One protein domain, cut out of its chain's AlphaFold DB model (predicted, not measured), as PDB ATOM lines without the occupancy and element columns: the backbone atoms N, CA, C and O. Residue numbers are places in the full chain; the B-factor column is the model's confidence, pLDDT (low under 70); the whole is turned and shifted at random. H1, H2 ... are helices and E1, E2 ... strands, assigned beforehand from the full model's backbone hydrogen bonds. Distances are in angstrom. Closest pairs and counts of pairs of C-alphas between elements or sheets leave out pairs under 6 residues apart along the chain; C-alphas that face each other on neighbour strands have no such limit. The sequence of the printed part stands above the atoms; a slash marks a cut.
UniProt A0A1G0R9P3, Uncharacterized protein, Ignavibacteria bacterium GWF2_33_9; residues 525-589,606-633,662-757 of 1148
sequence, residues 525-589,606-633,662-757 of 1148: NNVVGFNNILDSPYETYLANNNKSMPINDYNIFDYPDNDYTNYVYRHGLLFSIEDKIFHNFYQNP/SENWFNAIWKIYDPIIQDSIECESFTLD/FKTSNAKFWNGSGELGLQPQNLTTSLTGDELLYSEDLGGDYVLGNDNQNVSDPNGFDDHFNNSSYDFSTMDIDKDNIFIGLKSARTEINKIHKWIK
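AT A GLANCE: This is residues 525 to 589, 606 to 633 and 662 to 757 of the 1148 residues of an uncharacterized protein of Ignavibacteria bacterium GWF2_33_9 (UniProt A0A1G0R9P3). Two loosely set lobes hold little regular structure: residues 525 to 589 with H1, and the rest, with hairpin E1-E2 and H4 at opposite ends. Of 189 printed residues, 60 are in H1 E1 E2 H2 H3 H4, a mixed class. The whole is loose, radius of gyration of the C-alphas 21.0 A, spanning 63 by 56 by 34 A.

HOW THE PARTS SIT: Look first at H1, residues 573 to 586; it and H3, residues 728 to 731, touch no helix. E1, residues 609 to 618, and E2, residues 623 to 632, form an antiparallel hairpin; N 614 and O 627 are within hydrogen-bond range, 2.9 A. H4, residues 742 to 757, touches H2, residues 689 to 694, with residues 743 to 747 alone; C-alphas 693 and 747 are closest, 6.2 A. Every O i to N i+4 pair in H1, H2 and H4 is within range.

IN THESE COORDINATES: Find H1 beginning at C-alpha 573 (-29.697, 30.647, 29.744) and H4, 22.4 A long, ending at C-alpha 757 (-55.190, 14.908, 35.608).

THE WHOLE: Across the cuts, C-alphas 589 and 606 are 29.3 A apart, 633 and 662 16.8 A. Seventy-four residues have pLDDT under 70.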
ATOM      1  N   ASN A 525     -16.639  31.201  33.102       78.19
ATOM      2  CA  ASN A 525     -15.641  30.269  32.571       78.19
ATOM      3  C   ASN A 525     -14.215  30.821  32.699       78.19
ATOM      4  O   ASN A 525     -14.021  31.988  33.028       78.19
ATOM      5  N   ASN A 526     -13.215  29.992  32.391       70.62
ATOM      6  CA  ASN A 526     -11.786  30.326  32.528       70.62
ATOM      7  C   ASN A 526     -11.311  31.565  31.722       70.62
ATOM      8  O   ASN A 526     -10.167  31.987  31.875       70.62
ATOM      9  N   VAL A 527     -12.162  32.150  30.867       66.44
ATOM     10  CA  VAL A 527     -11.915  33.401  30.120       66.44
ATOM     11  C   VAL A 527     -12.860  34.530  30.567       66.44
ATOM     12  O   VAL A 527     -12.481  35.700  30.556       66.44
ATOM     13  N   VAL A 528     -14.083  34.192  30.980       67.50
ATOM     14  CA  VAL A 528     -15.145  35.103  31.421       67.50
ATOM     15  C   VAL A 528     -15.440  34.839  32.896       67.50
ATOM     16  O   VAL A 528     -16.359  34.095  33.232       67.50
ATOM     17  N   GLY A 529     -14.655  35.445  33.785       65.12
ATOM     18  CA  GLY A 529     -14.904  35.378  35.225       65.12
ATOM     19  C   GLY A 529     -16.014  36.339  35.653       65.12
ATOM     20  O   GLY A 529     -15.922  37.544  35.410       65.12
ATOM     21  N   PHE A 530     -17.044  35.827  36.324       68.12
ATOM     22  CA  PHE A 530     -18.013  36.653  37.040       68.12
ATOM     23  C   PHE A 530     -17.535  36.959  38.463       68.12
ATOM     24  O   PHE A 530     -16.715  36.247  39.046       68.12
ATOM     25  N   ASN A 531     -18.099  38.008  39.064       59.69
ATOM     26  CA  ASN A 531     -18.020  38.162  40.512       59.69
ATOM     27  C   ASN A 531     -18.743  36.971  41.160       59.69
ATOM     28  O   ASN A 531     -19.888  36.690  40.811       59.69
ATOM     29  N   ASN A 532     -18.099  36.296  42.115       54.81
ATOM     30  CA  ASN A 532     -18.719  35.218  42.889       54.81
ATOM     31  C   ASN A 532     -19.704  35.813  43.916       54.81
ATOM     32  O   ASN A 532     -19.367  35.994  45.087       54.81
ATOM     33  N   ILE A 533     -20.879  36.227  43.435       54.41
ATOM     34  CA  ILE A 533     -21.920  36.923  44.195       54.41
ATOM     35  C   ILE A 533     -23.282  36.255  44.024       54.41
ATOM     36  O   ILE A 533     -23.553  35.567  43.047       54.41
ATOM     37  N   LEU A 534     -24.174  36.560  44.966       52.31
ATOM     38  CA  LEU A 534     -25.543  36.045  45.112       52.31
ATOM     39  C   LEU A 534     -26.541  36.618  44.081       52.31
ATOM     40  O   LEU A 534     -27.748  36.653  44.318       52.31
ATOM     41  N   ASP A 535     -25.998  37.106  42.970       58.72
ATOM     42  CA  ASP A 535     -26.638  37.660  41.780       58.72
ATOM     43  C   ASP A 535     -25.717  37.357  40.590       58.72
ATOM     44  O   ASP A 535     -25.182  38.247  39.923       58.72
ATOM     45  N   SER A 536     -25.449  36.065  40.384       68.06
ATOM     46  CA  SER A 536     -24.702  35.622  39.213       68.06
ATOM     47  C   SER A 536     -25.466  36.007  37.945       68.06
ATOM     48  O   SER A 536     -26.662  35.722  37.838       68.06
ATOM     49  N   PRO A 537     -24.801  36.604  36.944       72.44
ATOM     50  CA  PRO A 537     -25.432  36.881  35.670       72.44
ATOM     51  C   PRO A 537     -25.564  35.629  34.790       72.44
ATOM     52  O   PRO A 537     -25.945  35.795  33.644       72.44
ATOM     53  N   TYR A 538     -25.260  34.398  35.235       79.88
ATOM     54  CA  TYR A 538     -25.216  33.228  34.332       79.88
ATOM     55  C   TYR A 538     -26.521  33.005  33.540       79.88
ATOM     56  O   TYR A 538     -26.474  32.629  32.370       79.88
ATOM     57  N   GLU A 539     -27.684  33.297  34.131       84.00
ATOM     58  CA  GLU A 539     -28.962  33.257  33.413       84.00
ATOM     59  C   GLU A 539     -29.118  34.396  32.394       84.00
ATOM     60  O   GLU A 539     -29.702  34.203  31.332       84.00
ATOM     61  N   THR A 540     -28.628  35.591  32.727       80.88
ATOM     62  CA  THR A 540     -28.862  36.857  32.009       80.88
ATOM     63  C   THR A 540     -27.650  37.342  31.201       80.88
ATOM     64  O   THR A 540     -27.648  38.472  30.712       80.88
ATOM     65  N   TYR A 541     -26.602  36.522  31.081       78.50
ATOM     66  CA  TYR A 541     -25.315  36.930  30.525       78.50
ATOM     67  C   TYR A 541     -25.351  37.063  29.002       78.50
ATOM     68  O   TYR A 541     -25.838  36.195  28.283       78.50
ATOM     69  N   LEU A 542     -24.764  38.154  28.518       73.44
ATOM     70  CA  LEU A 542     -24.717  38.538  27.115       73.44
ATOM     71  C   LEU A 542     -23.271  38.930  26.790       73.44
ATOM     72  O   LEU A 542     -22.793  39.966  27.260       73.44
ATOM     73  N   ALA A 543     -22.545  38.114  26.019       63.94
ATOM     74  CA  ALA A 543     -21.161  38.432  25.671       63.94
ATOM     75  C   ALA A 543     -21.104  39.433  24.506       63.94
ATOM     76  O   ALA A 543     -21.710  39.219  23.455       63.94
ATOM     77  N   ASN A 544     -20.343  40.523  24.657       56.59
ATOM     78  CA  ASN A 544     -20.079  41.446  23.553       56.59
ATOM     79  C   ASN A 544     -18.709  42.128  23.669       56.59
ATOM     80  O   ASN A 544     -18.375  42.722  24.694       56.59
ATOM     81  N   ASN A 545     -17.961  42.128  22.566       45.50
ATOM     82  CA  ASN A 545     -16.784  42.966  22.380       45.50
ATOM     83  C   ASN A 545     -17.184  44.371  21.875       45.50
ATOM     84  O   ASN A 545     -17.095  44.678  20.687       45.50
ATOM     85  N   ASN A 546     -17.519  45.261  22.816       44.03
ATOM     86  CA  ASN A 546     -17.587  46.723  22.639       44.03
ATOM     87  C   ASN A 546     -18.764  47.322  21.829       44.03
ATOM     88  O   ASN A 546     -18.619  48.419  21.283       44.03
ATOM     89  N   LYS A 547     -19.951  46.701  21.797       45.88
ATOM     90  CA  LYS A 547     -21.196  47.388  21.379       45.88
ATOM     91  C   LYS A 547     -22.307  47.278  22.425       45.88
ATOM     92  O   LYS A 547     -22.521  46.224  23.014       45.88
ATOM     93  N   SER A 548     -23.057  48.364  22.612       52.19
ATOM     94  CA  SER A 548     -24.336  48.346  23.328       52.19
ATOM     95  C   SER A 548     -25.389  47.629  22.482       52.19
ATOM     96  O   SER A 548     -25.662  48.062  21.359       52.19
ATOM     97  N   MET A 549     -25.984  46.560  23.011       54.50
ATOM     98  CA  MET A 549     -27.070  45.835  22.345       54.50
ATOM     99  C   MET A 549     -28.283  46.734  22.056       54.50
ATOM    100  O   MET A 549     -28.675  47.521  22.923       54.50
ATOM    101  N   PRO A 550     -28.946  46.577  20.896       54.81
ATOM    102  CA  PRO A 550     -30.270  47.131  20.669       54.81
ATOM    103  C   PRO A 550     -31.324  46.248  21.364       54.81
ATOM    104  O   PRO A 550     -32.014  45.469  20.720       54.81
ATOM    105  N   ILE A 551     -31.498  46.404  22.682       62.16
ATOM    106  CA  ILE A 551     -32.489  45.668  23.517       62.16
ATOM    107  C   ILE A 551     -33.957  46.064  23.175       62.16
ATOM    108  O   ILE A 551     -34.901  45.752  23.884       62.16
ATOM    109  N   ASN A 552     -34.164  46.752  22.049       63.56
ATOM    110  CA  ASN A 552     -35.462  47.155  21.505       63.56
ATOM    111  C   ASN A 552     -35.693  46.592  20.086       63.56
ATOM    112  O   ASN A 552     -36.636  47.018  19.419       63.56
ATOM    113  N   ASP A 553     -34.812  45.718  19.585       73.31
ATOM    114  CA  ASP A 553     -34.845  45.207  18.212       73.31
ATOM    115  C   ASP A 553     -34.907  43.673  18.181       73.31
ATOM    116  O   ASP A 553     -34.013  42.991  18.682       73.31
ATOM    117  N   TYR A 554     -35.958  43.138  17.554       77.56
ATOM    118  CA  TYR A 554     -36.177  41.699  17.376       77.56
ATOM    119  C   TYR A 554     -35.094  41.028  16.524       77.56
ATOM    120  O   TYR A 554     -34.825  39.846  16.732       77.56
ATOM    121  N   ASN A 555     -34.406  41.789  15.658       74.62
ATOM    122  CA  ASN A 555     -33.296  41.288  14.837       74.62
ATOM    123  C   ASN A 555     -32.176  40.626  15.668       74.62
ATOM    124  O   ASN A 555     -31.341  39.929  15.104       74.62
ATOM    125  N   ILE A 556     -32.124  40.840  16.992       74.00
ATOM    126  CA  ILE A 556     -31.158  40.189  17.889       74.00
ATOM    127  C   ILE A 556     -31.224  38.650  17.865       74.00
ATOM    128  O   ILE A 556     -30.207  38.015  18.143       74.00
ATOM    129  N   PHE A 557     -32.374  38.069  17.509       76.62
ATOM    130  CA  PHE A 557     -32.558  36.622  17.351       76.62
ATOM    131  C   PHE A 557     -32.350  36.149  15.899       76.62
ATOM    132  O   PHE A 557     -31.850  35.051  15.677       76.62
ATOM    133  N   ASP A 558     -32.647  36.993  14.904       66.81
ATOM    134  CA  ASP A 558     -32.599  36.649  13.470       66.81
ATOM    135  C   ASP A 558     -31.175  36.664  12.841       66.81
ATOM    136  O   ASP A 558     -31.027  36.462  11.631       66.81
ATOM    137  N   TYR A 559     -30.105  36.918  13.611       57.88
ATOM    138  CA  TYR A 559     -28.725  36.894  13.092       57.88
ATOM    139  C   TYR A 559     -28.173  35.455  12.988       57.88
ATOM    140  O   TYR A 559     -28.100  34.760  13.999       57.88
ATOM    141  N   PRO A 560     -27.725  34.999  11.797       43.72
ATOM    142  CA  PRO A 560     -27.369  33.599  11.576       43.72
ATOM    143  C   PRO A 560     -26.006  33.207  12.163       43.72
ATOM    144  O   PRO A 560     -25.014  33.920  12.000       43.72
ATOM    145  N   ASP A 561     -25.942  31.990  12.709       43.19
ATOM    146  CA  ASP A 561     -24.758  31.370  13.330       43.19
ATOM    147  C   ASP A 561     -23.486  31.365  12.468       43.19
ATOM    148  O   ASP A 561     -22.371  31.351  12.983       43.19
ATOM    149  N   ASN A 562     -23.628  31.433  11.144       37.09
ATOM    150  CA  ASN A 562     -22.495  31.461  10.221       37.09
ATOM    151  C   ASN A 562     -21.628  32.734  10.331       37.09
ATOM    152  O   ASN A 562     -20.511  32.733   9.815       37.09
ATOM    153  N   ASP A 563     -22.088  33.808  10.992       39.00
ATOM    154  CA  ASP A 563     -21.302  35.037  11.202       39.00
ATOM    155  C   ASP A 563     -20.667  35.111  12.608       39.00
ATOM    156  O   ASP A 563     -20.716  36.141  13.287       39.00
ATOM    157  N   TYR A 564     -20.012  34.005  13.002       39.38
ATOM    158  CA  TYR A 564     -19.225  33.732  14.229       39.38
ATOM    159  C   TYR A 564     -18.381  34.889  14.808       39.38
ATOM    160  O   TYR A 564     -17.907  34.810  15.942       39.38
ATOM    161  N   THR A 565     -18.120  35.944  14.036       38.66
ATOM    162  CA  THR A 565     -17.249  37.063  14.417       38.66
ATOM    163  C   THR A 565     -17.976  38.242  15.072       38.66
ATOM    164  O   THR A 565     -17.307  39.077  15.680       38.66
ATOM    165  N   ASN A 566     -19.311  38.338  14.966       38.38
ATOM    166  CA  ASN A 566     -20.033  39.578  15.287       38.38
ATOM    167  C   ASN A 566     -20.887  39.560  16.570       38.38
ATOM    168  O   ASN A 566     -20.849  40.557  17.296       38.38
ATOM    169  N   TYR A 567     -21.631  38.488  16.883       48.38
ATOM    170  CA  TYR A 567     -22.580  38.473  18.013       48.38
ATOM    171  C   TYR A 567     -22.613  37.121  18.747       48.38
ATOM    172  O   TYR A 567     -22.993  36.112  18.170       48.38
ATOM    173  N   VAL A 568     -22.223  37.101  20.031       52.50
ATOM    174  CA  VAL A 568     -21.981  35.867  20.816       52.50
ATOM    175  C   VAL A 568     -22.888  35.829  22.058       52.50
ATOM    176  O   VAL A 568     -22.432  35.824  23.198       52.50
ATOM    177  N   TYR A 569     -24.207  35.876  21.856       53.75
ATOM    178  CA  TYR A 569     -25.166  36.076  22.957       53.75
ATOM    179  C   TYR A 569     -25.692  34.790  23.625       53.75
ATOM    180  O   TYR A 569     -26.134  34.855  24.770       53.75
ATOM    181  N   ARG A 570     -25.598  33.616  22.980       58.47
ATOM    182  CA  ARG A 570     -26.234  32.341  23.408       58.47
ATOM    183  C   ARG A 570     -25.695  31.679  24.697       58.47
ATOM    184  O   ARG A 570     -26.081  30.566  25.038       58.47
ATOM    185  N   HIS A 571     -24.811  32.342  25.437       71.31
ATOM    186  CA  HIS A 571     -24.246  31.798  26.679       71.31
ATOM    187  C   HIS A 571     -25.177  31.963  27.893       71.31
ATOM    188  O   HIS A 571     -25.188  31.101  28.775       71.31
ATOM    189  N   GLY A 572     -25.979  33.034  27.931       79.06
ATOM    190  CA  GLY A 572     -26.982  33.255  28.972       79.06
ATOM    191  C   GLY A 572     -28.223  32.386  28.773       79.06
ATOM    192  O   GLY A 572     -28.862  32.445  27.724       79.06
ATOM    193  N   LEU A 573     -28.591  31.613  29.798       85.31
ATOM    194  CA  LEU A 573     -29.697  30.647  29.744       85.31
ATOM    195  C   LEU A 573     -31.031  31.266  29.282       85.31
ATOM    196  O   LEU A 573     -31.713  30.710  28.422       85.31
ATOM    197  N   LEU A 574     -31.386  32.443  29.807       87.62
ATOM    198  CA  LEU A 574     -32.630  33.136  29.462       87.62
ATOM    199  C   LEU A 574     -32.622  33.685  28.035       87.62
ATOM    200  O   LEU A 574     -33.694  33.853  27.461       87.62
ATOM    201  N   PHE A 575     -31.447  33.936  27.447       85.00
ATOM    202  CA  PHE A 575     -31.363  34.384  26.058       85.00
ATOM    203  C   PHE A 575     -31.731  33.240  25.111       85.00
ATOM    204  O   PHE A 575     -32.577  33.433  24.247       85.00
ATOM    205  N   SER A 576     -31.199  32.031  25.327       84.06
ATOM    206  CA  SER A 576     -31.586  30.845  24.544       84.06
ATOM    207  C   SER A 576     -33.036  30.403  24.779       84.06
ATOM    208  O   SER A 576     -33.693  29.969  23.834       84.06
ATOM    209  N   ILE A 577     -33.576  30.567  25.995       88.38
ATOM    210  CA  ILE A 577     -35.016  30.374  26.252       88.38
ATOM    211  C   ILE A 577     -35.844  31.361  25.416       88.38
ATOM    212  O   ILE A 577     -36.807  30.961  24.763       88.38
ATOM    213  N   GLU A 578     -35.490  32.648  25.428       88.38
ATOM    214  CA  GLU A 578     -36.239  33.682  24.708       88.38
ATOM    215  C   GLU A 578     -36.105  33.546  23.185       88.38
ATOM    216  O   GLU A 578     -37.099  33.732  22.490       88.38
ATOM    217  N   ASP A 579     -34.940  33.125  22.688       85.38
ATOM    218  CA  ASP A 579     -34.651  32.798  21.285       85.38
ATOM    219  C   ASP A 579     -35.526  31.639  20.766       85.38
ATOM    220  O   ASP A 579     -36.225  31.770  19.758       85.38
ATOM    221  N   LYS A 580     -35.592  30.524  21.512       87.12
ATOM    222  CA  LYS A 580     -36.491  29.395  21.199       87.12
ATOM    223  C   LYS A 580     -37.966  29.811  21.275       87.12
ATOM    224  O   LYS A 580     -38.734  29.482  20.373       87.12
ATOM    225  N   ILE A 581     -38.371  30.577  22.295       90.44
ATOM    226  CA  ILE A 581     -39.740  31.118  22.412       90.44
ATOM    227  C   ILE A 581     -40.074  32.057  21.242       90.44
ATOM    228  O   ILE A 581     -41.200  32.042  20.729       90.44
ATOM    229  N   PHE A 582     -39.115  32.872  20.806       89.56
ATOM    230  CA  PHE A 582     -39.290  33.814  19.711       89.56
ATOM    231  C   PHE A 582     -39.558  33.074  18.397       89.56
ATOM    232  O   PHE A 582     -40.594  33.307  17.771       89.56
ATOM    233  N   HIS A 583     -38.704  32.119  18.033       85.56
ATOM    234  CA  HIS A 583     -38.845  31.338  16.805       85.56
ATOM    235  C   HIS A 583     -40.059  30.383  16.828       85.56
ATOM    236  O   HIS A 583     -40.886  30.414  15.911       85.56
ATOM    237  N   ASN A 584     -40.232  29.582  17.887       86.62
ATOM    238  CA  ASN A 584     -41.292  28.563  17.941       86.62
ATOM    239  C   ASN A 584     -42.704  29.145  18.151       86.62
ATOM    240  O   ASN A 584     -43.674  28.554  17.679       86.62
ATOM    241  N   PHE A 585     -42.846  30.293  18.835       90.62
ATOM    242  CA  PHE A 585     -44.160  30.810  19.252       90.62
ATOM    243  C   PHE A 585     -44.448  32.265  18.861       90.62
ATOM    244  O   PHE A 585     -45.592  32.596  18.540       90.62
ATOM    245  N   TYR A 586     -43.457  33.164  18.894       91.06
ATOM    246  CA  TYR A 586     -43.697  34.582  18.593       91.06
ATOM    247  C   TYR A 586     -43.705  34.877  17.094       91.06
ATOM    248  O   TYR A 586     -44.585  35.603  16.629       91.06
ATOM    249  N   GLN A 587     -42.767  34.330  16.322       86.81
ATOM    250  CA  GLN A 587     -42.770  34.445  14.864       86.81
ATOM    251  C   GLN A 587     -43.970  33.713  14.247       86.81
ATOM    252  O   GLN A 587     -44.533  34.209  13.273       86.81
ATOM    253  N   ASN A 588     -44.414  32.617  14.878       87.06
ATOM    254  CA  ASN A 588     -45.421  31.691  14.355       87.06
ATOM    255  C   ASN A 588     -46.665  31.520  15.276       87.06
ATOM    256  O   ASN A 588     -46.954  30.417  15.756       87.06
ATOM    257  N   PRO A 589     -47.422  32.599  15.571       88.19
ATOM    258  CA  PRO A 589     -48.624  32.545  16.404       88.19
ATOM    259  C   PRO A 589     -49.719  31.566  15.928       88.19
ATOM    260  O   PRO A 589     -50.583  31.214  16.736       88.19
ATOM    261  N   SER A 606     -30.631  14.100  29.447       75.62
ATOM    262  CA  SER A 606     -29.334  14.385  28.815       75.62
ATOM    263  C   SER A 606     -29.043  13.393  27.689       75.62
ATOM    264  O   SER A 606     -29.241  12.189  27.857       75.62
ATOM    265  N   GLU A 607     -28.528  13.872  26.563       72.00
ATOM    266  CA  GLU A 607     -28.374  13.091  25.326       72.00
ATOM    267  C   GLU A 607     -26.969  13.256  24.746       72.00
ATOM    268  O   GLU A 607     -26.241  14.148  25.163       72.00
ATOM    269  N   ASN A 608     -26.604  12.425  23.762       69.44
ATOM    270  CA  ASN A 608     -25.329  12.528  23.042       69.44
ATOM    271  C   ASN A 608     -24.096  12.535  23.969       69.44
ATOM    272  O   ASN A 608     -23.159  13.316  23.805       69.44
ATOM    273  N   TRP A 609     -24.075  11.610  24.932       71.69
ATOM    274  CA  TRP A 609     -22.859  11.291  25.676       71.69
ATOM    275  C   TRP A 609     -21.971  10.358  24.847       71.69
ATOM    276  O   TRP A 609     -22.465   9.392  24.258       71.69
ATOM    277  N   PHE A 610     -20.663  10.610  24.845       66.94
ATOM    278  CA  PHE A 610     -19.671   9.835  24.102       66.94
ATOM    279  C   PHE A 610     -18.488   9.447  24.991       66.94
ATOM    280  O   PHE A 610     -17.918  10.293  25.678       66.94
ATOM    281  N   ASN A 611     -18.047   8.191  24.906       64.94
ATOM    282  CA  ASN A 611     -16.699   7.817  25.330       64.94
ATOM    283  C   ASN A 611     -15.725   8.104  24.174       64.94
ATOM    284  O   ASN A 611     -15.905   7.579  23.073       64.94
ATOM    285  N   ALA A 612     -14.718   8.947  24.410       60.28
ATOM    286  CA  ALA A 612     -13.778   9.392  23.390       60.28
ATOM    287  C   ALA A 612     -12.317   9.231  23.843       60.28
ATOM    288  O   ALA A 612     -11.922   9.698  24.912       60.28
ATOM    289  N   ILE A 613     -11.501   8.612  22.979       63.03
ATOM    290  CA  ILE A 613     -10.045   8.496  23.149       63.03
ATOM    291  C   ILE A 613      -9.384   9.722  22.509       63.03
ATOM    292  O   ILE A 613      -9.183   9.781  21.293       63.03
ATOM    293  N   TRP A 614      -9.028  10.707  23.328       60.16
ATOM    294  CA  TRP A 614      -8.362  11.928  22.879       60.16
ATOM    295  C   TRP A 614      -6.847  11.743  22.830       60.16
ATOM    296  O   TRP A 614      -6.237  11.367  23.824       60.16
ATOM    297  N   LYS A 615      -6.223  12.057  21.689       57.28
ATOM    298  CA  LYS A 615      -4.758  12.077  21.532       57.28
ATOM    299  C   LYS A 615      -4.213  13.479  21.793       57.28
ATOM    300  O   LYS A 615      -4.092  14.284  20.870       57.28
ATOM    301  N   ILE A 616      -3.879  13.773  23.048       58.00
ATOM    302  CA  ILE A 616      -3.248  15.042  23.431       58.00
ATOM    303  C   ILE A 616      -1.752  14.954  23.124       58.00
ATOM    304  O   ILE A 616      -1.062  14.097  23.670       58.00
ATOM    305  N   TYR A 617      -1.223  15.844  22.284       51.62
ATOM    306  CA  TYR A 617       0.227  15.970  22.119       51.62
ATOM    307  C   TYR A 617       0.833  16.678  23.335       51.62
ATOM    308  O   TYR A 617       0.584  17.869  23.535       51.62
ATOM    309  N   ASP A 618       1.639  15.970  24.126       53.25
ATOM    310  CA  ASP A 618       2.401  16.571  25.221       53.25
ATOM    311  C   ASP A 618       3.776  17.045  24.696       53.25
ATOM    312  O   ASP A 618       4.638  16.222  24.361       53.25
ATOM    313  N   PRO A 619       4.032  18.370  24.636       47.75
ATOM    314  CA  PRO A 619       5.284  18.919  24.120       47.75
ATOM    315  C   PRO A 619       6.500  18.672  25.031       47.75
ATOM    316  O   PRO A 619       7.623  18.959  24.614       47.75
ATOM    317  N   ILE A 620       6.307  18.172  26.259       59.34
ATOM    318  CA  ILE A 620       7.383  17.847  27.207       59.34
ATOM    319  C   ILE A 620       7.975  16.464  26.899       59.34
ATOM    320  O   ILE A 620       9.198  16.313  26.919       59.34
ATOM    321  N   ILE A 621       7.132  15.475  26.580       61.22
ATOM    322  CA  ILE A 621       7.558  14.102  26.233       61.22
ATOM    323  C   ILE A 621       7.615  13.836  24.718       61.22
ATOM    324  O   ILE A 621       8.207  12.844  24.305       61.22
ATOM    325  N   GLN A 622       7.068  14.742  23.898       53.91
ATOM    326  CA  GLN A 622       6.967  14.652  22.431       53.91
ATOM    327  C   GLN A 622       6.131  13.471  21.905       53.91
ATOM    328  O   GLN A 622       6.331  13.036  20.770       53.91
ATOM    329  N   ASP A 623       5.171  12.995  22.696       47.41
ATOM    330  CA  ASP A 623       4.303  11.857  22.373       47.41
ATOM    331  C   ASP A 623       2.816  12.246  22.469       47.41
ATOM    332  O   ASP A 623       2.462  13.277  23.052       47.41
ATOM    333  N   SER A 624       1.935  11.433  21.883       54.56
ATOM    334  CA  SER A 624       0.487  11.578  22.025       54.56
ATOM    335  C   SER A 624      -0.021  10.748  23.202       54.56
ATOM    336  O   SER A 624      -0.079   9.522  23.110       54.56
ATOM    337  N   ILE A 625      -0.441  11.409  24.278       56.38
ATOM    338  CA  ILE A 625      -1.145  10.764  25.386       56.38
ATOM    339  C   ILE A 625      -2.562  10.435  24.913       56.38
ATOM    340  O   ILE A 625      -3.321  11.339  24.558       56.38
ATOM    341  N   GLU A 626      -2.914   9.151  24.906       59.41
ATOM    342  CA  GLU A 626      -4.296   8.690  24.762       59.41
ATOM    343  C   GLU A 626      -5.018   8.855  26.107       59.41
ATOM    344  O   GLU A 626      -4.635   8.258  27.112       59.41
ATOM    345  N   CYS A 627      -6.046   9.703  26.128       56.75
ATOM    346  CA  CYS A 627      -6.897   9.963  27.282       56.75
ATOM    347  C   CYS A 627      -8.323   9.500  26.966       56.75
ATOM    348  O   CYS A 627      -9.005  10.110  26.142       56.75
ATOM    349  N   GLU A 628      -8.763   8.430  27.626       60.12
ATOM    350  CA  GLU A 628     -10.172   8.037  27.676       60.12
ATOM    351  C   GLU A 628     -10.932   9.017  28.579       60.12
ATOM    352  O   GLU A 628     -10.631   9.156  29.772       60.12
ATOM    353  N   SER A 629     -11.907   9.720  28.003       62.97
ATOM    354  CA  SER A 629     -12.794  10.624  28.733       62.97
ATOM    355  C   SER A 629     -14.222  10.502  28.216       62.97
ATOM    356  O   SER A 629     -14.468  10.409  27.011       62.97
ATOM    357  N   PHE A 630     -15.164  10.504  29.154       69.75
ATOM    358  CA  PHE A 630     -16.593  10.483  28.884       69.75
ATOM    359  C   PHE A 630     -17.089  11.923  28.757       69.75
ATOM    360  O   PHE A 630     -17.169  12.669  29.738       69.75
ATOM    361  N   THR A 631     -17.350  12.348  27.529       66.94
ATOM    362  CA  THR A 631     -17.672  13.733  27.206       66.94
ATOM    363  C   THR A 631     -19.105  13.856  26.725       66.94
ATOM    364  O   THR A 631     -19.553  13.092  25.870       66.94
ATOM    365  N   LEU A 632     -19.807  14.855  27.246       69.12
ATOM    366  CA  LEU A 632     -21.105  15.268  26.737       69.12
ATOM    367  C   LEU A 632     -20.930  16.101  25.456       69.12
ATOM    368  O   LEU A 632     -20.040  16.949  25.379       69.12
ATOM    369  N   ASP A 633     -21.811  15.900  24.485       63.53
ATOM    370  CA  ASP A 633     -22.044  16.817  23.370       63.53
ATOM    371  C   ASP A 633     -23.558  17.091  23.258       63.53
ATOM    372  O   ASP A 633     -24.378  16.341  23.782       63.53
ATOM    373  N   PHE A 662     -37.518   9.877  24.823       79.94
ATOM    374  CA  PHE A 662     -36.707   8.754  25.300       79.94
ATOM    375  C   PHE A 662     -36.820   8.347  26.786       79.94
ATOM    376  O   PHE A 662     -36.077   8.785  27.669       79.94
ATOM    377  N   LYS A 663     -37.710   7.387  27.057       84.06
ATOM    378  CA  LYS A 663     -37.960   6.857  28.408       84.06
ATOM    379  C   LYS A 663     -36.762   6.151  29.054       84.06
ATOM    380  O   LYS A 663     -36.576   6.275  30.262       84.06
ATOM    381  N   THR A 664     -36.013   5.350  28.291       82.56
ATOM    382  CA  THR A 664     -35.150   4.284  28.835       82.56
ATOM    383  C   THR A 664     -33.746   4.328  28.239       82.56
ATOM    384  O   THR A 664     -33.601   4.197  27.031       82.56
ATOM    385  N   SER A 665     -32.727   4.433  29.088       80.25
ATOM    386  CA  SER A 665     -31.300   4.490  28.770       80.25
ATOM    387  C   SER A 665     -30.839   3.393  27.805       80.25
ATOM    388  O   SER A 665     -31.181   2.216  27.948       80.25
ATOM    389  N   ASN A 666     -30.022   3.795  26.832       72.25
ATOM    390  CA  ASN A 666     -29.527   2.965  25.737       72.25
ATOM    391  C   ASN A 666     -28.007   2.799  25.875       72.25
ATOM    392  O   ASN A 666     -27.239   3.682  25.498       72.25
ATOM    393  N   ALA A 667     -27.577   1.669  26.448       53.31
ATOM    394  CA  ALA A 667     -26.209   1.422  26.923       53.31
ATOM    395  C   ALA A 667     -25.163   1.159  25.808       53.31
ATOM    396  O   ALA A 667     -24.347   0.243  25.899       53.31
ATOM    397  N   LYS A 668     -25.174   1.951  24.729       53.47
ATOM    398  CA  LYS A 668     -24.226   1.873  23.597       53.47
ATOM    399  C   LYS A 668     -22.977   2.749  23.773       53.47
ATOM    400  O   LYS A 668     -22.365   3.176  22.799       53.47
ATOM    401  N   PHE A 669     -22.555   2.966  25.015       58.97
ATOM    402  CA  PHE A 669     -21.392   3.792  25.357       58.97
ATOM    403  C   PHE A 669     -20.038   3.206  24.897       58.97
ATOM    404  O   PHE A 669     -19.020   3.896  24.935       58.97
ATOM    405  N   TRP A 670     -20.001   1.950  24.434       39.88
ATOM    406  CA  TRP A 670     -18.800   1.329  23.869       39.88
ATOM    407  C   TRP A 670     -18.707   1.614  22.360       39.88
ATOM    408  O   TRP A 670     -19.419   1.008  21.560       39.88
ATOM    409  N   ASN A 671     -17.806   2.526  21.972       44.25
ATOM    410  CA  ASN A 671     -17.574   2.979  20.588       44.25
ATOM    411  C   ASN A 671     -18.798   3.628  19.897       44.25
ATOM    412  O   ASN A 671     -19.021   3.413  18.704       44.25
ATOM    413  N   GLY A 672     -19.581   4.438  20.618       55.22
ATOM    414  CA  GLY A 672     -20.735   5.147  20.056       55.22
ATOM    415  C   GLY A 672     -21.293   6.250  20.956       55.22
ATOM    416  O   GLY A 672     -20.751   6.528  22.028       55.22
ATOM    417  N   SER A 673     -22.383   6.874  20.500       57.50
ATOM    418  CA  SER A 673     -23.254   7.709  21.330       57.50
ATOM    419  C   SER A 673     -24.129   6.847  22.241       57.50
ATOM    420  O   SER A 673     -24.598   5.776  21.843       57.50
ATOM    421  N   GLY A 674     -24.404   7.348  23.443       65.00
ATOM    422  CA  GLY A 674     -25.426   6.804  24.333       65.00
ATOM    423  C   GLY A 674     -26.430   7.860  24.800       65.00
ATOM    424  O   GLY A 674     -26.132   9.055  24.888       65.00
ATOM    425  N   GLU A 675     -27.635   7.388  25.106       73.06
ATOM    426  CA  GLU A 675     -28.791   8.193  25.512       73.06
ATOM    427  C   GLU A 675     -29.158   7.828  26.954       73.06
ATOM    428  O   GLU A 675     -29.325   6.645  27.267       73.06
ATOM    429  N   LEU A 676     -29.277   8.827  27.836       79.31
ATOM    430  CA  LEU A 676     -29.542   8.627  29.262       79.31
ATOM    431  C   LEU A 676     -31.022   8.902  29.560       79.31
ATOM    432  O   LEU A 676     -31.430  10.048  29.734       79.31
ATOM    433  N   GLY A 677     -31.829   7.843  29.591       81.94
ATOM    434  CA  GLY A 677     -33.269   7.907  29.834       81.94
ATOM    435  C   GLY A 677     -33.633   7.998  31.319       81.94
ATOM    436  O   GLY A 677     -32.815   7.835  32.221       81.94
ATOM    437  N   LEU A 678     -34.916   8.212  31.594       87.69
ATOM    438  CA  LEU A 678     -35.460   8.343  32.946       87.69
ATOM    439  C   LEU A 678     -35.686   6.980  33.648       87.69
ATOM    440  O   LEU A 678     -36.695   6.824  34.333       87.69
ATOM    441  N   GLN A 679     -34.754   6.021  33.575       86.75
ATOM    442  CA  GLN A 679     -35.045   4.722  32.942       86.75
ATOM    443  C   GLN A 679     -33.826   3.807  32.736       86.75
ATOM    444  O   GLN A 679     -33.439   3.664  31.584       86.75
ATOM    445  N   PRO A 680     -33.250   3.110  33.732       84.00
ATOM    446  CA  PRO A 680     -32.340   1.996  33.443       84.00
ATOM    447  C   PRO A 680     -33.005   0.920  32.560       84.00
ATOM    448  O   PRO A 680     -34.199   0.643  32.691       84.00
ATOM    449  N   GLN A 681     -32.229   0.283  31.673       79.19
ATOM    450  CA  GLN A 681     -32.756  -0.678  30.687       79.19
ATOM    451  C   GLN A 681     -33.400  -1.924  31.323       79.19
ATOM    452  O   GLN A 681     -34.346  -2.482  30.770       79.19
ATOM    453  N   ASN A 682     -32.896  -2.352  32.484       76.94
ATOM    454  CA  ASN A 682     -33.363  -3.529  33.213       76.94
ATOM    455  C   ASN A 682     -33.768  -3.131  34.640       76.94
ATOM    456  O   ASN A 682     -32.983  -3.249  35.575       76.94
ATOM    457  N   LEU A 683     -35.000  -2.649  34.808       78.06
ATOM    458  CA  LEU A 683     -35.525  -2.247  36.112       78.06
ATOM    459  C   LEU A 683     -36.021  -3.457  36.924       78.06
ATOM    460  O   LEU A 683     -37.024  -4.078  36.572       78.06
ATOM    461  N   THR A 684     -35.369  -3.748  38.052       72.81
ATOM    462  CA  THR A 684     -35.762  -4.820  38.987       72.81
ATOM    463  C   THR A 684     -36.090  -4.267  40.377       72.81
ATOM    464  O   THR A 684     -35.320  -4.444  41.318       72.81
ATOM    465  N   THR A 685     -37.243  -3.611  40.519       78.19
ATOM    466  CA  THR A 685     -37.733  -3.076  41.805       78.19
ATOM    467  C   THR A 685     -39.201  -3.433  42.045       78.19
ATOM    468  O   THR A 685     -39.954  -3.675  41.101       78.19
ATOM    469  N   SER A 686     -39.612  -3.469  43.315       83.94
ATOM    470  CA  SER A 686     -41.016  -3.610  43.731       83.94
ATOM    471  C   SER A 686     -41.657  -2.287  44.169       83.94
ATOM    472  O   SER A 686     -42.816  -2.291  44.583       83.94
ATOM    473  N   LEU A 687     -40.917  -1.174  44.124       89.12
ATOM    474  CA  LEU A 687     -41.435   0.151  44.470       89.12
ATOM    475  C   LEU A 687     -42.467   0.633  43.442       89.12
ATOM    476  O   LEU A 687     -42.398   0.302  42.257       89.12
ATOM    477  N   THR A 688     -43.424   1.450  43.886       89.38
ATOM    478  CA  THR A 688     -44.474   2.018  43.020       89.38
ATOM    479  C   THR A 688     -44.802   3.462  43.403       89.38
ATOM    480  O   THR A 688     -44.423   3.932  44.474       89.38
ATOM    481  N   GLY A 689     -45.515   4.183  42.529       89.12
ATOM    482  CA  GLY A 689     -45.975   5.545  42.815       89.12
ATOM    483  C   GLY A 689     -44.825   6.502  43.141       89.12
ATOM    484  O   GLY A 689     -43.781   6.461  42.496       89.12
ATOM    485  N   ASP A 690     -45.014   7.357  44.145       88.62
ATOM    486  CA  ASP A 690     -44.001   8.345  44.532       88.62
ATOM    487  C   ASP A 690     -42.723   7.688  45.097       88.62
ATOM    488  O   ASP A 690     -41.633   8.172  44.806       88.62
ATOM    489  N   GLU A 691     -42.820   6.559  45.814       89.31
ATOM    490  CA  GLU A 691     -41.653   5.838  46.367       89.31
ATOM    491  C   GLU A 691     -40.668   5.417  45.267       89.31
ATOM    492  O   GLU A 691     -39.458   5.581  45.409       89.31
ATOM    493  N   LEU A 692     -41.193   4.945  44.132       91.38
ATOM    494  CA  LEU A 692     -40.395   4.604  42.954       91.38
ATOM    495  C   LEU A 692     -39.705   5.834  42.345       91.38
ATOM    496  O   LEU A 692     -38.562   5.748  41.908       91.38
ATOM    497  N   LEU A 693     -40.391   6.978  42.306       91.75
ATOM    498  CA  LEU A 693     -39.901   8.190  41.641       91.75
ATOM    499  C   LEU A 693     -38.790   8.901  42.419       91.75
ATOM    500  O   LEU A 693     -37.966   9.567  41.792       91.75
ATOM    501  N   TYR A 694     -38.762   8.753  43.748       89.56
ATOM    502  CA  TYR A 694     -37.675   9.243  44.604       89.56
ATOM    503  C   TYR A 694     -36.567   8.200  44.854       89.56
ATOM    504  O   TYR A 694     -35.538   8.555  45.432       89.56
ATOM    505  N   SER A 695     -36.734   6.946  44.417       87.69
ATOM    506  CA  SER A 695     -35.715   5.894  44.559       87.69
ATOM    507  C   SER A 695     -34.472   6.168  43.705       87.69
ATOM    508  O   SER A 695     -34.566   6.770  42.633       87.69
ATOM    509  N   GLU A 696     -33.311   5.683  44.157       86.69
ATOM    510  CA  GLU A 696     -32.119   5.588  43.301       86.69
ATOM    511  C   GLU A 696     -32.228   4.444  42.281       86.69
ATOM    512  O   GLU A 696     -31.483   4.461  41.312       86.69
ATOM    513  N   ASP A 697     -33.176   3.500  42.420       85.56
ATOM    514  CA  ASP A 697     -33.370   2.357  41.498       85.56
ATOM    515  C   ASP A 697     -33.543   2.770  40.022       85.56
ATOM    516  O   ASP A 697     -33.357   1.956  39.122       85.56
ATOM    517  N   LEU A 698     -33.938   4.024  39.766       86.50
ATOM    518  CA  LEU A 698     -34.116   4.607  38.433       86.50
ATOM    519  C   LEU A 698     -32.928   5.496  37.988       86.50
ATOM    520  O   LEU A 698     -33.060   6.279  37.040       86.50
ATOM    521  N   GLY A 699     -31.796   5.432  38.688       86.06
ATOM    522  CA  GLY A 699     -30.707   6.412  38.633       86.06
ATOM    523  C   GLY A 699     -31.014   7.667  39.454       86.06
ATOM    524  O   GLY A 699     -32.175   8.057  39.596       86.06
ATOM    525  N   GLY A 700     -29.982   8.317  39.986       88.38
ATOM    526  CA  GLY A 700     -30.142   9.479  40.860       88.38
ATOM    527  C   GLY A 700     -30.300  10.818  40.138       88.38
ATOM    528  O   GLY A 700     -30.497  10.907  38.925       88.38
ATOM    529  N   ASP A 701     -30.178  11.899  40.909       89.50
ATOM    530  CA  ASP A 701     -29.788  13.206  40.358       89.50
ATOM    531  C   ASP A 701     -28.277  13.313  40.132       89.50
ATOM    532  O   ASP A 701     -27.843  14.217  39.419       89.50
ATOM    533  N   TYR A 702     -27.500  12.391  40.703       87.44
ATOM    534  CA  TYR A 702     -26.047  12.323  40.621       87.44
ATOM    535  C   TYR A 702     -25.609  10.907  40.219       87.44
ATOM    536  O   TYR A 702     -26.314   9.944  40.523       87.44
ATOM    537  N   VAL A 703     -24.463  10.796  39.542       80.38
ATOM    538  CA  VAL A 703     -23.807   9.519  39.205       80.38
ATOM    539  C   VAL A 703     -23.402   8.784  40.484       80.38
ATOM    540  O   VAL A 703     -22.767   9.385  41.350       80.38
ATOM    541  N   LEU A 704     -23.706   7.488  40.598       75.94
ATOM    542  CA  LEU A 704     -23.222   6.673  41.721       75.94
ATOM    543  C   LEU A 704     -21.765   6.233  41.485       75.94
ATOM    544  O   LEU A 704     -21.466   5.537  40.523       75.94
ATOM    545  N   GLY A 705     -20.840   6.661  42.350       63.91
ATOM    546  CA  GLY A 705     -19.400   6.446  42.159       63.91
ATOM    547  C   GLY A 705     -18.901   5.022  42.462       63.91
ATOM    548  O   GLY A 705     -19.070   4.521  43.576       63.91
ATOM    549  N   ASN A 706     -18.164   4.443  41.506       55.94
ATOM    550  CA  ASN A 706     -17.584   3.084  41.517       55.94
ATOM    551  C   ASN A 706     -16.615   2.797  42.706       55.94
ATOM    552  O   ASN A 706     -16.329   1.644  43.031       55.94
ATOM    553  N   ASP A 707     -16.139   3.831  43.420       53.66
ATOM    554  CA  ASP A 707     -15.372   3.677  44.674       53.66
ATOM    555  C   ASP A 707     -16.196   2.977  45.786       53.66
ATOM    556  O   ASP A 707     -15.634   2.315  46.666       53.66
ATOM    557  N   ASN A 708     -17.533   3.049  45.731       50.06
ATOM    558  CA  ASN A 708     -18.433   2.259  46.572       50.06
ATOM    559  C   ASN A 708     -18.616   0.845  45.990       50.06
ATOM    560  O   ASN A 708     -19.635   0.549  45.374       50.06
ATOM    561  N   GLN A 709     -17.652  -0.046  46.261       48.62
ATOM    562  CA  GLN A 709     -17.454  -1.400  45.684       48.62
ATOM    563  C   GLN A 709     -18.623  -2.427  45.762       48.62
ATOM    564  O   GLN A 709     -18.391  -3.625  45.603       48.62
ATOM    565  N   ASN A 710     -19.859  -2.020  46.062       53.88
ATOM    566  CA  ASN A 710     -21.057  -2.871  46.075       53.88
ATOM    567  C   ASN A 710     -22.297  -2.222  45.414       53.88
ATOM    568  O   ASN A 710     -23.364  -2.832  45.459       53.88
ATOM    569  N   VAL A 711     -22.200  -1.014  44.836       61.41
ATOM    570  CA  VAL A 711     -23.329  -0.319  44.181       61.41
ATOM    571  C   VAL A 711     -22.856   0.335  42.881       61.41
ATOM    572  O   VAL A 711     -22.178   1.355  42.927       61.41
ATOM    573  N   SER A 712     -23.234  -0.248  41.742       69.31
ATOM    574  CA  SER A 712     -23.079   0.359  40.413       69.31
ATOM    575  C   SER A 712     -24.210   1.348  40.116       69.31
ATOM    576  O   SER A 712     -25.305   1.213  40.678       69.31
ATOM    577  N   ASP A 713     -24.018   2.291  39.191       77.62
ATOM    578  CA  ASP A 713     -25.117   3.136  38.712       77.62
ATOM    579  C   ASP A 713     -26.134   2.276  37.933       77.62
ATOM    580  O   ASP A 713     -25.739   1.504  37.053       77.62
ATOM    581  N   PRO A 714     -27.454   2.390  38.180       80.62
ATOM    582  CA  PRO A 714     -28.455   1.605  37.453       80.62
ATOM    583  C   PRO A 714     -28.429   1.789  35.929       80.62
ATOM    584  O   PRO A 714     -28.896   0.913  35.198       80.62
ATOM    585  N   ASN A 715     -27.899   2.911  35.433       78.38
ATOM    586  CA  ASN A 715     -27.756   3.195  34.004       78.38
ATOM    587  C   ASN A 715     -26.398   2.752  33.427       78.38
ATOM    588  O   ASN A 715     -26.195   2.906  32.223       78.38
ATOM    589  N   GLY A 716     -25.483   2.226  34.252       74.88
ATOM    590  CA  GLY A 716     -24.127   1.832  33.851       74.88
ATOM    591  C   GLY A 716     -23.207   3.010  33.514       74.88
ATOM    592  O   GLY A 716     -22.295   2.870  32.705       74.88
ATOM    593  N   PHE A 717     -23.464   4.196  34.074       73.25
ATOM    594  CA  PHE A 717     -22.655   5.394  33.809       73.25
ATOM    595  C   PHE A 717     -21.237   5.267  34.401       73.25
ATOM    596  O   PHE A 717     -20.252   5.703  33.806       73.25
ATOM    597  N   ASP A 718     -21.131   4.644  35.572       73.88
ATOM    598  CA  ASP A 718     -19.911   4.469  36.361       73.88
ATOM    599  C   ASP A 718     -18.913   3.461  35.772       73.88
ATOM    600  O   ASP A 718     -17.724   3.538  36.084       73.88
ATOM    601  N   ASP A 719     -19.363   2.579  34.874       71.81
ATOM    602  CA  ASP A 719     -18.512   1.684  34.068       71.81
ATOM    603  C   ASP A 719     -17.784   2.417  32.919       71.81
ATOM    604  O   ASP A 719     -16.860   1.875  32.305       71.81
ATOM    605  N   HIS A 720     -18.192   3.649  32.594       70.00
ATOM    606  CA  HIS A 720     -17.679   4.411  31.445       70.00
ATOM    607  C   HIS A 720     -17.000   5.732  31.825       70.00
ATOM    608  O   HIS A 720     -16.478   6.434  30.959       70.00
ATOM    609  N   PHE A 721     -16.972   6.058  33.115       71.44
ATOM    610  CA  PHE A 721     -16.534   7.345  33.637       71.44
ATOM    611  C   PHE A 721     -15.161   7.250  34.330       71.44
ATOM    612  O   PHE A 721     -15.012   6.676  35.409       71.44
ATOM    613  N   ASN A 722     -14.132   7.853  33.723       73.38
ATOM    614  CA  ASN A 722     -12.779   7.880  34.284       73.38
ATOM    615  C   ASN A 722     -12.547   9.115  35.171       73.38
ATOM    616  O   ASN A 722     -12.174  10.187  34.696       73.38
ATOM    617  N   ASN A 723     -12.663   8.920  36.484       75.69
ATOM    618  CA  ASN A 723     -12.422   9.944  37.504       75.69
ATOM    619  C   ASN A 723     -11.038  10.636  37.408       75.69
ATOM    620  O   ASN A 723     -10.880  11.765  37.861       75.69
ATOM    621  N   SER A 724     -10.020  10.000  36.813       75.31
ATOM    622  CA  SER A 724      -8.683  10.607  36.667       75.31
ATOM    623  C   SER A 724      -8.553  11.608  35.512       75.31
ATOM    624  O   SER A 724      -7.547  12.315  35.444       75.31
ATOM    625  N   SER A 725      -9.551  11.704  34.627       75.69
ATOM    626  CA  SER A 725      -9.484  12.562  33.437       75.69
ATOM    627  C   SER A 725      -9.839  14.035  33.698       75.69
ATOM    628  O   SER A 725      -9.415  14.880  32.912       75.69
ATOM    629  N   TYR A 726     -10.568  14.377  34.775       79.56
ATOM    630  CA  TYR A 726     -11.231  15.689  34.942       79.56
ATOM    631  C   TYR A 726     -10.658  16.612  36.030       79.56
ATOM    632  O   TYR A 726     -10.193  16.171  37.079       79.56
ATOM    633  N   ASP A 727     -10.789  17.929  35.817       83.50
ATOM    634  CA  ASP A 727     -10.489  18.965  36.812       83.50
ATOM    635  C   ASP A 727     -11.743  19.372  37.608       83.50
ATOM    636  O   ASP A 727     -12.359  20.425  37.406       83.50
ATOM    637  N   PHE A 728     -12.092  18.524  38.574       85.06
ATOM    638  CA  PHE A 728     -13.133  18.801  39.568       85.06
ATOM    639  C   PHE A 728     -12.864  20.073  40.391       85.06
ATOM    640  O   PHE A 728     -13.806  20.723  40.841       85.06
ATOM    641  N   SER A 729     -11.596  20.476  40.552       84.50
ATOM    642  CA  SER A 729     -11.212  21.614  41.397       84.50
ATOM    643  C   SER A 729     -11.541  22.972  40.770       84.50
ATOM    644  O   SER A 729     -11.981  23.882  41.473       84.50
ATOM    645  N   THR A 730     -11.412  23.104  39.446       81.19
ATOM    646  CA  THR A 730     -11.847  24.303  38.710       81.19
ATOM    647  C   THR A 730     -13.368  24.344  38.540       81.19
ATOM    648  O   THR A 730     -13.973  25.421  38.615       81.19
ATOM    649  N   MET A 731     -14.006  23.182  38.354       84.88
ATOM    650  CA  MET A 731     -15.468  23.076  38.272       84.88
ATOM    651  C   MET A 731     -16.171  23.263  39.635       84.88
ATOM    652  O   MET A 731     -17.349  23.620  39.642       84.88
ATOM    653  N   ASP A 732     -15.447  23.105  40.754       82.62
ATOM    654  CA  ASP A 732     -15.912  23.186  42.156       82.62
ATOM    655  C   ASP A 732     -17.109  22.267  42.439       82.62
ATOM    656  O   ASP A 732     -18.152  22.674  42.951       82.62
ATOM    657  N   ILE A 733     -16.926  21.011  42.040       83.19
ATOM    658  CA  ILE A 733     -17.823  19.878  42.269       83.19
ATOM    659  C   ILE A 733     -17.020  18.736  42.886       83.19
ATOM    660  O   ILE A 733     -15.806  18.648  42.707       83.19
ATOM    661  N   ASP A 734     -17.698  17.851  43.606       80.38
ATOM    662  CA  ASP A 734     -17.083  16.626  44.102       80.38
ATOM    663  C   ASP A 734     -17.080  15.542  43.011       80.38
ATOM    664  O   ASP A 734     -18.014  15.428  42.213       80.38
ATOM    665  N   LYS A 735     -16.008  14.746  42.987       76.12
ATOM    666  CA  LYS A 735     -15.734  13.721  41.974       76.12
ATOM    667  C   LYS A 735     -16.774  12.592  41.968       76.12
ATOM    668  O   LYS A 735     -16.989  11.951  40.945       76.12
ATOM    669  N   ASP A 736     -17.438  12.391  43.107       72.69
ATOM    670  CA  ASP A 736     -18.463  11.367  43.325       72.69
ATOM    671  C   ASP A 736     -19.894  11.949  43.330       72.69
ATOM    672  O   ASP A 736     -20.838  11.261  43.706       72.69
ATOM    673  N   ASN A 737     -20.073  13.218  42.925       75.00
ATOM    674  CA  ASN A 737     -21.365  13.923  42.907       75.00
ATOM    675  C   ASN A 737     -21.590  14.695  41.587       75.00
ATOM    676  O   ASN A 737     -21.894  15.892  41.572       75.00
ATOM    677  N   ILE A 738     -21.453  14.014  40.445       82.81
ATOM    678  CA  ILE A 738     -21.670  14.604  39.111       82.81
ATOM    679  C   ILE A 738     -23.163  14.630  38.781       82.81
ATOM    680  O   ILE A 738     -23.803  13.583  38.733       82.81
ATOM    681  N   PHE A 739     -23.718  15.819  38.537       88.44
ATOM    682  CA  PHE A 739     -25.151  16.004  38.298       88.44
ATOM    683  C   PHE A 739     -25.614  15.503  36.915       88.44
ATOM    684  O   PHE A 739     -25.086  15.916  35.883       88.44
ATOM    685  N   ILE A 740     -26.661  14.672  36.919       86.81
ATOM    686  CA  ILE A 740     -27.353  14.107  35.744       86.81
ATOM    687  C   ILE A 740     -28.874  14.367  35.742       86.81
ATOM    688  O   ILE A 740     -29.504  14.285  34.688       86.81
ATOM    689  N   GLY A 741     -29.469  14.728  36.888       90.31
ATOM    690  CA  GLY A 741     -30.816  15.324  36.981       90.31
ATOM    691  C   GLY A 741     -32.035  14.413  36.773       90.31
ATOM    692  O   GLY A 741     -33.163  14.914  36.728       90.31
ATOM    693  N   LEU A 742     -31.854  13.093  36.641       90.69
ATOM    694  CA  LEU A 742     -32.930  12.171  36.243       90.69
ATOM    695  C   LEU A 742     -34.067  12.099  37.274       90.69
ATOM    696  O   LEU A 742     -35.240  11.988  36.906       90.69
ATOM    697  N   LYS A 743     -33.739  12.181  38.570       92.56
ATOM    698  CA  LYS A 743     -34.731  12.132  39.650       92.56
ATOM    699  C   LYS A 743     -35.557  13.420  39.703       92.56
ATOM    700  O   LYS A 743     -36.781  13.344  39.712       92.56
ATOM    701  N   SER A 744     -34.915  14.585  39.636       94.50
ATOM    702  CA  SER A 744     -35.565  15.900  39.576       94.50
ATOM    703  C   SER A 744     -36.443  16.064  38.333       94.50
ATOM    704  O   SER A 744     -37.521  16.653  38.424       94.50
ATOM    705  N   ALA A 745     -36.042  15.507  37.183       94.19
ATOM    706  CA  ALA A 745     -36.897  15.454  35.998       94.19
ATOM    707  C   ALA A 745     -38.176  14.640  36.271       94.19
ATOM    708  O   ALA A 745     -39.288  15.152  36.120       94.19
ATOM    709  N   ARG A 746     -38.044  13.394  36.753       93.56
ATOM    710  CA  ARG A 746     -39.191  12.523  37.075       93.56
ATOM    711  C   ARG A 746     -40.130  13.112  38.130       93.56
ATOM    712  O   ARG A 746     -41.349  13.002  37.976       93.56
ATOM    713  N   THR A 747     -39.608  13.727  39.192       93.56
ATOM    714  CA  THR A 747     -40.448  14.249  40.281       93.56
ATOM    715  C   THR A 747     -41.237  15.485  39.849       93.56
ATOM    716  O   THR A 747     -42.413  15.589  40.194       93.56
ATOM    717  N   GLU A 748     -40.668  16.378  39.034       95.50
ATOM    718  CA  GLU A 748     -41.402  17.518  38.463       95.50
ATOM    719  C   GLU A 748     -42.449  17.091  37.424       95.50
ATOM    720  O   GLU A 748     -43.587  17.566  37.486       95.50
ATOM    721  N   ILE A 749     -42.124  16.131  36.545       96.06
ATOM    722  CA  ILE A 749     -43.095  15.537  35.609       96.06
ATOM    723  C   ILE A 749     -44.296  14.971  36.386       96.06
ATOM    724  O   ILE A 749     -45.437  15.294  36.065       96.06
ATOM    725  N   ASN A 750     -44.066  14.210  37.463       95.62
ATOM    726  CA  ASN A 750     -45.129  13.665  38.317       95.62
ATOM    727  C   ASN A 750     -46.017  14.749  38.954       95.62
ATOM    728  O   ASN A 750     -47.245  14.672  38.858       95.62
ATOM    729  N   LYS A 751     -45.419  15.779  39.575       94.88
ATOM    730  CA  LYS A 751     -46.163  16.903  40.183       94.88
ATOM    731  C   LYS A 751     -47.097  17.552  39.159       94.88
ATOM    732  O   LYS A 751     -48.286  17.747  39.423       94.88
ATOM    733  N   ILE A 752     -46.581  17.834  37.963       96.19
ATOM    734  CA  ILE A 752     -47.362  18.476  36.906       96.19
ATOM    735  C   ILE A 752     -48.394  17.505  36.309       96.19
ATOM    736  O   ILE A 752     -49.520  17.917  36.054       96.19
ATOM    737  N   HIS A 753     -48.095  16.213  36.164       96.62
ATOM    738  CA  HIS A 753     -49.045  15.211  35.662       96.62
ATOM    739  C   HIS A 753     -50.236  15.003  36.600       96.62
ATOM    740  O   HIS A 753     -51.380  14.999  36.140       96.62
ATOM    741  N   LYS A 754     -49.995  14.932  37.917       94.88
ATOM    742  CA  LYS A 754     -51.049  14.947  38.944       94.88
ATOM    743  C   LYS A 754     -51.940  16.187  38.807       94.88
ATOM    744  O   LYS A 754     -53.167  16.072  38.829       94.88
ATOM    745  N   TRP A 755     -51.345  17.364  38.588       95.31
ATOM    746  CA  TRP A 755     -52.095  18.604  38.362       95.31
ATOM    747  C   TRP A 755     -52.864  18.615  37.031       95.31
ATOM    748  O   TRP A 755     -54.020  19.041  37.007       95.31
ATOM    749  N   ILE A 756     -52.292  18.088  35.944       95.44
ATOM    750  CA  ILE A 756     -52.986  17.936  34.658       95.44
ATOM    751  C   ILE A 756     -54.203  17.030  34.831       95.44
ATOM    752  O   ILE A 756     -55.300  17.437  34.464       95.44
ATOM    753  N   LYS A 757     -54.064  15.844  35.439       91.44
ATOM    754  CA  LYS A 757     -55.190  14.908  35.608       91.44
ATOM    755  C   LYS A 757     -56.269  15.430  36.558       91.44
ATOM    756  O   LYS A 757     -57.450  15.220  36.290       91.44
TER     757      LYS A 757